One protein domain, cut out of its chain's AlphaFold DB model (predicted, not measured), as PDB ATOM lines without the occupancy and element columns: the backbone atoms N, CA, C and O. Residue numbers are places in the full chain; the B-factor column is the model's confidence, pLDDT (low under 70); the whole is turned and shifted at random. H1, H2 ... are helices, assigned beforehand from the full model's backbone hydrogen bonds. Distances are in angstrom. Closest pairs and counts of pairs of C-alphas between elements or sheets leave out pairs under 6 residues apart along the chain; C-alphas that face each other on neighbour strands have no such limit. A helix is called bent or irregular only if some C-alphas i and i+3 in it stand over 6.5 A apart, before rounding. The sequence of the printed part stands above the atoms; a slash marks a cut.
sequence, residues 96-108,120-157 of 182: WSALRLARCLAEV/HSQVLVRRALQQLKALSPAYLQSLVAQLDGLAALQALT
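Overview. This is residues 96 to 108 and 120 to 157 of the 182 residues of the protein "DUF2894 family protein" of Pelomonas saccharophila (UniProt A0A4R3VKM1). Two helices, H2 and H3, meet near their ends as a V, and a third helix, H1, lies over the opening of the V, with its first part packed on H3 near the corner and its last residue close to H2. The second part of H3, residues 146 to 157, sticks out as a free arm. The printed part has 51 residues with three named helices, in the order H1, H2, H3, and no named strand; its class is all helix. It is only just loose, close to compact, with a radius of gyration of the C-alphas of 11.9 A, and it spans 32 by 26 by 16 A.

Arrangement. The longest helix is H3, residues 137 to 157. H1, residues 96 to 108, touches H3 and stands about perpendicular to it, at 86 degrees. H1 touches H3 with residues 97 to 101 alone, and H3 touches H1 with residues 141 to 145 alone; the closest C-alphas of the two, those of Ser 97 and Gln 141, are 6.5 A apart. H2, residues 121 to 135, only just touches H3, with 3 pairs of C-alphas within 8 A. The closest C-alphas of these two are those of Lys 133 and Leu 140, 6.3 A apart; H2 touches H3 with residues 129 to 133 alone, and H3 touches H2 with residue 140 alone. H2 and H3 run opposite ways at a steep tilt of 51 degrees. H1 and H2 are close but not clearly touching, with the C-alphas of Val 108 and Arg 126 the closest at 6.6 A. These two run opposite ways at a steep tilt of 36 degrees, only just beyond shallow. In H1, H2 and H3 every O i to N i+4 pair is within hydrogen-bond range.

Along the chain. H3 measures 30.6 A from first to last C-alpha, from C-alpha 137 at (-13.602, -69.693, -50.124) to C-alpha 157 at (-4.648, -93.096, -32.627). H2 measures 20.7 A. H1 measures 18.1 A and begins with C-alpha 96 at (-17.630, -71.626, -36.473). None of the three is bent.

Size, cuts and confidence. The two C-alphas farthest apart are those of Ala 134 and Thr 157, at 35.0 A. Residues 146 to 157, which belong to H3, stand free; the body without them has 39 residues and spans 31 by 20 by 14 A. Residues 109 to 119 are cut out and not printed, and C-alphas 108 and 120 are 13.8 A apart across this cut, which falls in the link from H1 to H2. The link from H2 to H3 is tight, with 1 residue between them. The mean pLDDT of the printed part is 84.9, and no printed residue is under 70.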
ATOM      1  N   TRP A  96     -18.859 -71.159 -37.115       81.69
ATOM      2  CA  TRP A  96     -17.630 -71.626 -36.473       81.69
ATOM      3  C   TRP A  96     -16.541 -71.973 -37.493       81.69
ATOM      4  O   TRP A  96     -15.374 -71.665 -37.263       81.69
ATOM      5  N   SER A  97     -16.906 -72.549 -38.643       80.06
ATOM      6  CA  SER A  97     -15.954 -72.804 -39.732       80.06
ATOM      7  C   SER A  97     -15.386 -71.507 -40.319       80.06
ATOM      8  O   SER A  97     -14.185 -71.424 -40.558       80.06
ATOM      9  N   ALA A  98     -16.211 -70.467 -40.469       81.88
ATOM     10  CA  ALA A  98     -15.766 -69.163 -40.954       81.88
ATOM     11  C   ALA A  98     -14.814 -68.470 -39.963       81.88
ATOM     12  O   ALA A  98     -13.755 -67.991 -40.366       81.88
ATOM     13  N   LEU A  99     -15.147 -68.471 -38.667       84.81
ATOM     14  CA  LEU A  99     -14.280 -67.926 -37.614       84.81
ATOM     15  C   LEU A  99     -12.950 -68.681 -37.523       84.81
ATOM     16  O   LEU A  99     -11.892 -68.068 -37.392       84.81
ATOM     17  N   ARG A 100     -12.989 -70.011 -37.647       81.56
ATOM     18  CA  ARG A 100     -11.789 -70.850 -37.636       81.56
ATOM     19  C   ARG A 100     -10.877 -70.555 -38.818       81.56
ATOM     20  O   ARG A 100      -9.675 -70.415 -38.629       81.56
ATOM     21  N   LEU A 101     -11.441 -70.401 -40.015       81.75
ATOM     22  CA  LEU A 101     -10.667 -69.970 -41.173       81.75
ATOM     23  C   LEU A 101     -10.031 -68.600 -40.976       81.75
ATOM     24  O   LEU A 101      -8.870 -68.419 -41.325       81.75
ATOM     25  N   ALA A 102     -10.786 -67.639 -40.442       83.75
ATOM     26  CA  ALA A 102     -10.269 -66.302 -40.184       83.75
ATOM     27  C   ALA A 102      -9.085 -66.350 -39.210       83.75
ATOM     28  O   ALA A 102      -8.055 -65.734 -39.475       83.75
ATOM     29  N   ARG A 103      -9.195 -67.146 -38.140       83.44
ATOM     30  CA  ARG A 103      -8.110 -67.379 -37.183       83.44
ATOM     31  C   ARG A 103      -6.899 -68.055 -37.826       83.44
ATOM     32  O   ARG A 103      -5.790 -67.568 -37.665       83.44
ATOM     33  N   CYS A 104      -7.111 -69.132 -38.579       80.00
ATOM     34  CA  CYS A 104      -6.030 -69.870 -39.233       80.00
ATOM     35  C   CYS A 104      -5.271 -68.978 -40.225       80.00
ATOM     36  O   CYS A 104      -4.046 -68.980 -40.255       80.00
ATOM     37  N   LEU A 105      -5.985 -68.140 -40.983       79.94
ATOM     38  CA  LEU A 105      -5.357 -67.161 -41.868       79.94
ATOM     39  C   LEU A 105      -4.608 -66.076 -41.096       79.94
ATOM     40  O   LEU A 105      -3.531 -65.704 -41.530       79.94
ATOM     41  N   ALA A 106      -5.125 -65.600 -39.960       83.00
ATOM     42  CA  ALA A 106      -4.426 -64.626 -39.122       83.00
ATOM     43  C   ALA A 106      -3.136 -65.195 -38.498       83.00
ATOM     44  O   ALA A 106      -2.127 -64.500 -38.448       83.00
ATOM     45  N   GLU A 107      -3.148 -66.459 -38.068       80.12
ATOM     46  CA  GLU A 107      -1.965 -67.163 -37.546       80.12
ATOM     47  C   GLU A 107      -0.920 -67.391 -38.646       80.12
ATOM     48  O   GLU A 107       0.272 -67.180 -38.439       80.12
ATOM     49  N   VAL A 108      -1.374 -67.761 -39.843       74.19
ATOM     50  CA  VAL A 108      -0.527 -67.909 -41.030       74.19
ATOM     51  C   VAL A 108       0.004 -66.553 -41.512       74.19
ATOM     52  O   VAL A 108       1.119 -66.488 -42.033       74.19
ATOM     53  N   HIS A 120      10.783 -69.075 -50.169       84.44
ATOM     54  CA  HIS A 120      10.629 -69.892 -48.975       84.44
ATOM     55  C   HIS A 120       9.262 -70.586 -48.964       84.44
ATOM     56  O   HIS A 120       8.231 -69.975 -49.259       84.44
ATOM     57  N   SER A 121       9.240 -71.860 -48.576       85.38
ATOM     58  CA  SER A 121       8.033 -72.695 -48.574       85.38
ATOM     59  C   SER A 121       6.882 -72.063 -47.786       85.38
ATOM     60  O   SER A 121       5.753 -72.047 -48.265       85.38
ATOM     61  N   GLN A 122       7.161 -71.459 -46.630       83.25
ATOM     62  CA  GLN A 122       6.144 -70.767 -45.827       83.25
ATOM     63  C   GLN A 122       5.536 -69.559 -46.560       83.25
ATOM     64  O   GLN A 122       4.325 -69.362 -46.512       83.25
ATOM     65  N   VAL A 123       6.345 -68.782 -47.288       82.12
ATOM     66  CA  VAL A 123       5.874 -67.628 -48.075       82.12
ATOM     67  C   VAL A 123       5.017 -68.097 -49.255       82.12
ATOM     68  O   VAL A 123       3.956 -67.533 -49.525       82.12
ATOM     69  N   LEU A 124       5.433 -69.175 -49.923       86.31
ATOM     70  CA  LEU A 124       4.676 -69.781 -51.019       86.31
ATOM     71  C   LEU A 124       3.336 -70.355 -50.542       86.31
ATOM     72  O   LEU A 124       2.316 -70.128 -51.190       86.31
ATOM     73  N   VAL A 125       3.317 -71.044 -49.399       87.50
ATOM     74  CA  VAL A 125       2.090 -71.591 -48.800       87.50
ATOM     75  C   VAL A 125       1.136 -70.466 -48.404       87.50
ATOM     76  O   VAL A 125      -0.044 -70.538 -48.744       87.50
ATOM     77  N   ARG A 126       1.632 -69.389 -47.781       83.56
ATOM     78  CA  ARG A 126       0.834 -68.186 -47.480       83.56
ATOM     79  C   ARG A 126       0.171 -67.620 -48.732       83.56
ATOM     80  O   ARG A 126      -1.048 -67.453 -48.766       83.56
ATOM     81  N   ARG A 127       0.955 -67.395 -49.791       85.31
ATOM     82  CA  ARG A 127       0.453 -66.861 -51.066       85.31
ATOM     83  C   ARG A 127      -0.555 -67.801 -51.725       85.31
ATOM     84  O   ARG A 127      -1.580 -67.338 -52.222       85.31
ATOM     85  N   ALA A 128      -0.301 -69.108 -51.698       88.19
ATOM     86  CA  ALA A 128      -1.211 -70.112 -52.239       88.19
ATOM     87  C   ALA A 128      -2.543 -70.149 -51.474       88.19
ATOM     88  O   ALA A 128      -3.601 -70.199 -52.098       88.19
ATOM     89  N   LEU A 129      -2.520 -70.059 -50.139       87.50
ATOM     90  CA  LEU A 129      -3.731 -70.008 -49.314       87.50
ATOM     91  C   LEU A 129      -4.532 -68.720 -49.547       87.50
ATOM     92  O   LEU A 129      -5.757 -68.775 -49.665       87.50
ATOM     93  N   GLN A 130      -3.859 -67.574 -49.686       85.00
ATOM     94  CA  GLN A 130      -4.504 -66.307 -50.041       85.00
ATOM     95  C   GLN A 130      -5.147 -66.363 -51.437       85.00
ATOM     96  O   GLN A 130      -6.294 -65.945 -51.607       85.00
ATOM     97  N   GLN A 131      -4.459 -66.946 -52.425       90.44
ATOM     98  CA  GLN A 131      -5.016 -67.168 -53.762       90.44
ATOM     99  C   GLN A 131      -6.206 -68.135 -53.734       90.44
ATOM    100  O   GLN A 131      -7.231 -67.868 -54.358       90.44
ATOM    101  N   LEU A 132      -6.118 -69.228 -52.973       89.69
ATOM    102  CA  LEU A 132      -7.202 -70.200 -52.841       89.69
ATOM    103  C   LEU A 132      -8.437 -69.584 -52.174       89.69
ATOM    104  O   LEU A 132      -9.557 -69.843 -52.612       89.69
ATOM    105  N   LYS A 133      -8.245 -68.715 -51.174       84.62
ATOM    106  CA  LYS A 133      -9.326 -67.936 -50.555       84.62
ATOM    107  C   LYS A 133     -10.036 -67.040 -51.574       84.62
ATOM    108  O   LYS A 133     -11.261 -66.968 -51.545       84.62
ATOM    109  N   ALA A 134      -9.283 -66.375 -52.451       88.19
ATOM    110  CA  ALA A 134      -9.836 -65.493 -53.479       88.19
ATOM    111  C   ALA A 134     -10.601 -66.262 -54.570       88.19
ATOM    112  O   ALA A 134     -11.646 -65.808 -55.023       88.19
ATOM    113  N   LEU A 135     -10.101 -67.435 -54.972       92.69
ATOM    114  CA  LEU A 135     -10.704 -68.243 -56.035       92.69
ATOM    115  C   LEU A 135     -11.887 -69.095 -55.549       92.69
ATOM    116  O   LEU A 135     -12.862 -69.269 -56.276       92.69
ATOM    117  N   SER A 136     -11.803 -69.670 -54.346       90.06
ATOM    118  CA  SER A 136     -12.838 -70.555 -53.803       90.06
ATOM    119  C   SER A 136     -12.819 -70.608 -52.265       90.06
ATOM    120  O   SER A 136     -12.202 -71.496 -51.663       90.06
ATOM    121  N   PRO A 137     -13.552 -69.710 -51.586       81.25
ATOM    122  CA  PRO A 137     -13.602 -69.693 -50.124       81.25
ATOM    123  C   PRO A 137     -14.295 -70.937 -49.545       81.25
ATOM    124  O   PRO A 137     -13.902 -71.429 -48.489       81.25
ATOM    125  N   ALA A 138     -15.290 -71.488 -50.247       83.25
ATOM    126  CA  ALA A 138     -15.999 -72.695 -49.821       83.25
ATOM    127  C   ALA A 138     -15.098 -73.944 -49.842       83.25
ATOM    128  O   ALA A 138     -15.199 -74.799 -48.962       83.25
ATOM    129  N   TYR A 139     -14.185 -74.041 -50.813       88.12
ATOM    130  CA  TYR A 139     -13.227 -75.144 -50.867       88.12
ATOM    131  C   TYR A 139     -12.221 -75.069 -49.715       88.12
ATOM    132  O   TYR A 139     -11.977 -76.068 -49.044       88.12
ATOM    133  N   LEU A 140     -11.698 -73.871 -49.430       86.88
ATOM    134  CA  LEU A 140     -10.771 -73.651 -48.321       86.88
ATOM    135  C   LEU A 140     -11.416 -73.996 -46.959       86.88
ATOM    136  O   LEU A 140     -10.760 -74.612 -46.121       86.88
ATOM    137  N   GLN A 141     -12.716 -73.718 -46.768       85.00
ATOM    138  CA  GLN A 141     -13.488 -74.178 -45.592       85.00
ATOM    139  C   GLN A 141     -13.506 -75.703 -45.466       85.00
ATOM    140  O   GLN A 141     -13.261 -76.240 -44.385       85.00
ATOM    141  N   SER A 142     -13.792 -76.406 -46.565       86.25
ATOM    142  CA  SER A 142     -13.825 -77.871 -46.574       86.25
ATOM    143  C   SER A 142     -12.446 -78.475 -46.315       86.25
ATOM    144  O   SER A 142     -12.355 -79.467 -45.599       86.25
ATOM    145  N   LEU A 143     -11.387 -77.885 -46.873       86.88
ATOM    146  CA  LEU A 143     -10.013 -78.350 -46.692       86.88
ATOM    147  C   LEU A 143      -9.592 -78.265 -45.222       86.88
ATOM    148  O   LEU A 143      -9.140 -79.258 -44.660       86.88
ATOM    149  N   VAL A 144      -9.786 -77.111 -44.577       85.75
ATOM    150  CA  VAL A 144      -9.424 -76.938 -43.160       85.75
ATOM    151  C   VAL A 144     -10.244 -77.867 -42.265       85.75
ATOM    152  O   VAL A 144      -9.684 -78.516 -41.391       85.75
ATOM    153  N   ALA A 145     -11.544 -78.027 -42.535       85.25
ATOM    154  CA  ALA A 145     -12.373 -78.976 -41.792       85.25
ATOM    155  C   ALA A 145     -11.906 -80.438 -41.947       85.25
ATOM    156  O   ALA A 145     -12.015 -81.220 -41.005       85.25
ATOM    157  N   GLN A 146     -11.391 -80.819 -43.121       86.06
ATOM    158  CA  GLN A 146     -10.817 -82.148 -43.347       86.06
ATOM    159  C   GLN A 146      -9.496 -82.332 -42.598       86.06
ATOM    160  O   GLN A 146      -9.314 -83.365 -41.958       86.06
ATOM    161  N   LEU A 147      -8.601 -81.341 -42.646       87.44
ATOM    162  CA  LEU A 147      -7.329 -81.376 -41.917       87.44
ATOM    163  C   LEU A 147      -7.555 -81.495 -40.407       87.44
ATOM    164  O   LEU A 147      -6.931 -82.336 -39.769       87.44
ATOM    165  N   ASP A 148      -8.504 -80.733 -39.859       83.00
ATOM    166  CA  ASP A 148      -8.905 -80.841 -38.453       83.00
ATOM    167  C   ASP A 148      -9.437 -82.239 -38.114       83.00
ATOM    168  O   ASP A 148      -9.101 -82.803 -37.075       83.00
ATOM    169  N   GLY A 149     -10.253 -82.820 -39.000       87.62
ATOM    170  CA  GLY A 149     -10.744 -84.187 -38.839       87.62
ATOM    171  C   GLY A 149      -9.606 -85.208 -38.791       87.62
ATOM    172  O   GLY A 149      -9.600 -86.080 -37.925       87.62
ATOM    173  N   LEU A 150      -8.613 -85.075 -39.672       89.25
ATOM    174  CA  LEU A 150      -7.427 -85.933 -39.674       89.25
ATOM    175  C   LEU A 150      -6.573 -85.741 -38.415       89.25
ATOM    176  O   LEU A 150      -6.136 -86.730 -37.831       89.25
ATOM    177  N   ALA A 151      -6.382 -84.502 -37.958       87.06
ATOM    178  CA  ALA A 151      -5.655 -84.208 -36.724       87.06
ATOM    179  C   ALA A 151      -6.352 -84.812 -35.491       87.06
ATOM    180  O   ALA A 151      -5.692 -85.380 -34.620       87.06
ATOM    181  N   ALA A 152      -7.687 -84.759 -35.437       85.19
ATOM    182  CA  ALA A 152      -8.464 -85.399 -34.380       85.19
ATOM    183  C   ALA A 152      -8.317 -86.931 -34.403       85.19
ATOM    184  O   ALA A 152      -8.136 -87.547 -33.355       85.19
ATOM    185  N   LEU A 153      -8.335 -87.551 -35.588       88.38
ATOM    186  CA  LEU A 153      -8.095 -88.992 -35.731       88.38
ATOM    187  C   LEU A 153      -6.672 -89.386 -35.317       88.38
ATOM    188  O   LEU A 153      -6.485 -90.418 -34.672       88.38
ATOM    189  N   GLN A 154      -5.677 -88.560 -35.644       86.62
ATOM    190  CA  GLN A 154      -4.305 -88.770 -35.193       86.62
ATOM    191  C   GLN A 154      -4.224 -88.747 -33.663       86.62
ATOM    192  O   GLN A 154      -3.628 -89.654 -33.092       86.62
ATOM    193  N   ALA A 155      -4.865 -87.774 -33.004       83.00
ATOM    194  CA  ALA A 155      -4.884 -87.676 -31.544       83.00
ATOM    195  C   ALA A 155      -5.483 -88.931 -30.878       83.00
ATOM    196  O   ALA A 155      -4.924 -89.436 -29.904       83.00
ATOM    197  N   LEU A 156      -6.573 -89.470 -31.437       85.44
ATOM    198  CA  LEU A 156      -7.186 -90.721 -30.973       85.44
ATOM    199  C   LEU A 156      -6.250 -91.922 -31.168       85.44
ATOM    200  O   LEU A 156      -6.052 -92.707 -30.248       85.44
ATOM    201  N   THR A 157      -5.599 -92.012 -32.329       81.19
ATOM    202  CA  THR A 157      -4.648 -93.096 -32.627       81.19
ATOM    203  C   THR A 157      -3.437 -93.054 -31.689       81.19
ATOM    204  O   THR A 157      -2.971 -94.093 -31.229       81.19
TER     205      THR A 157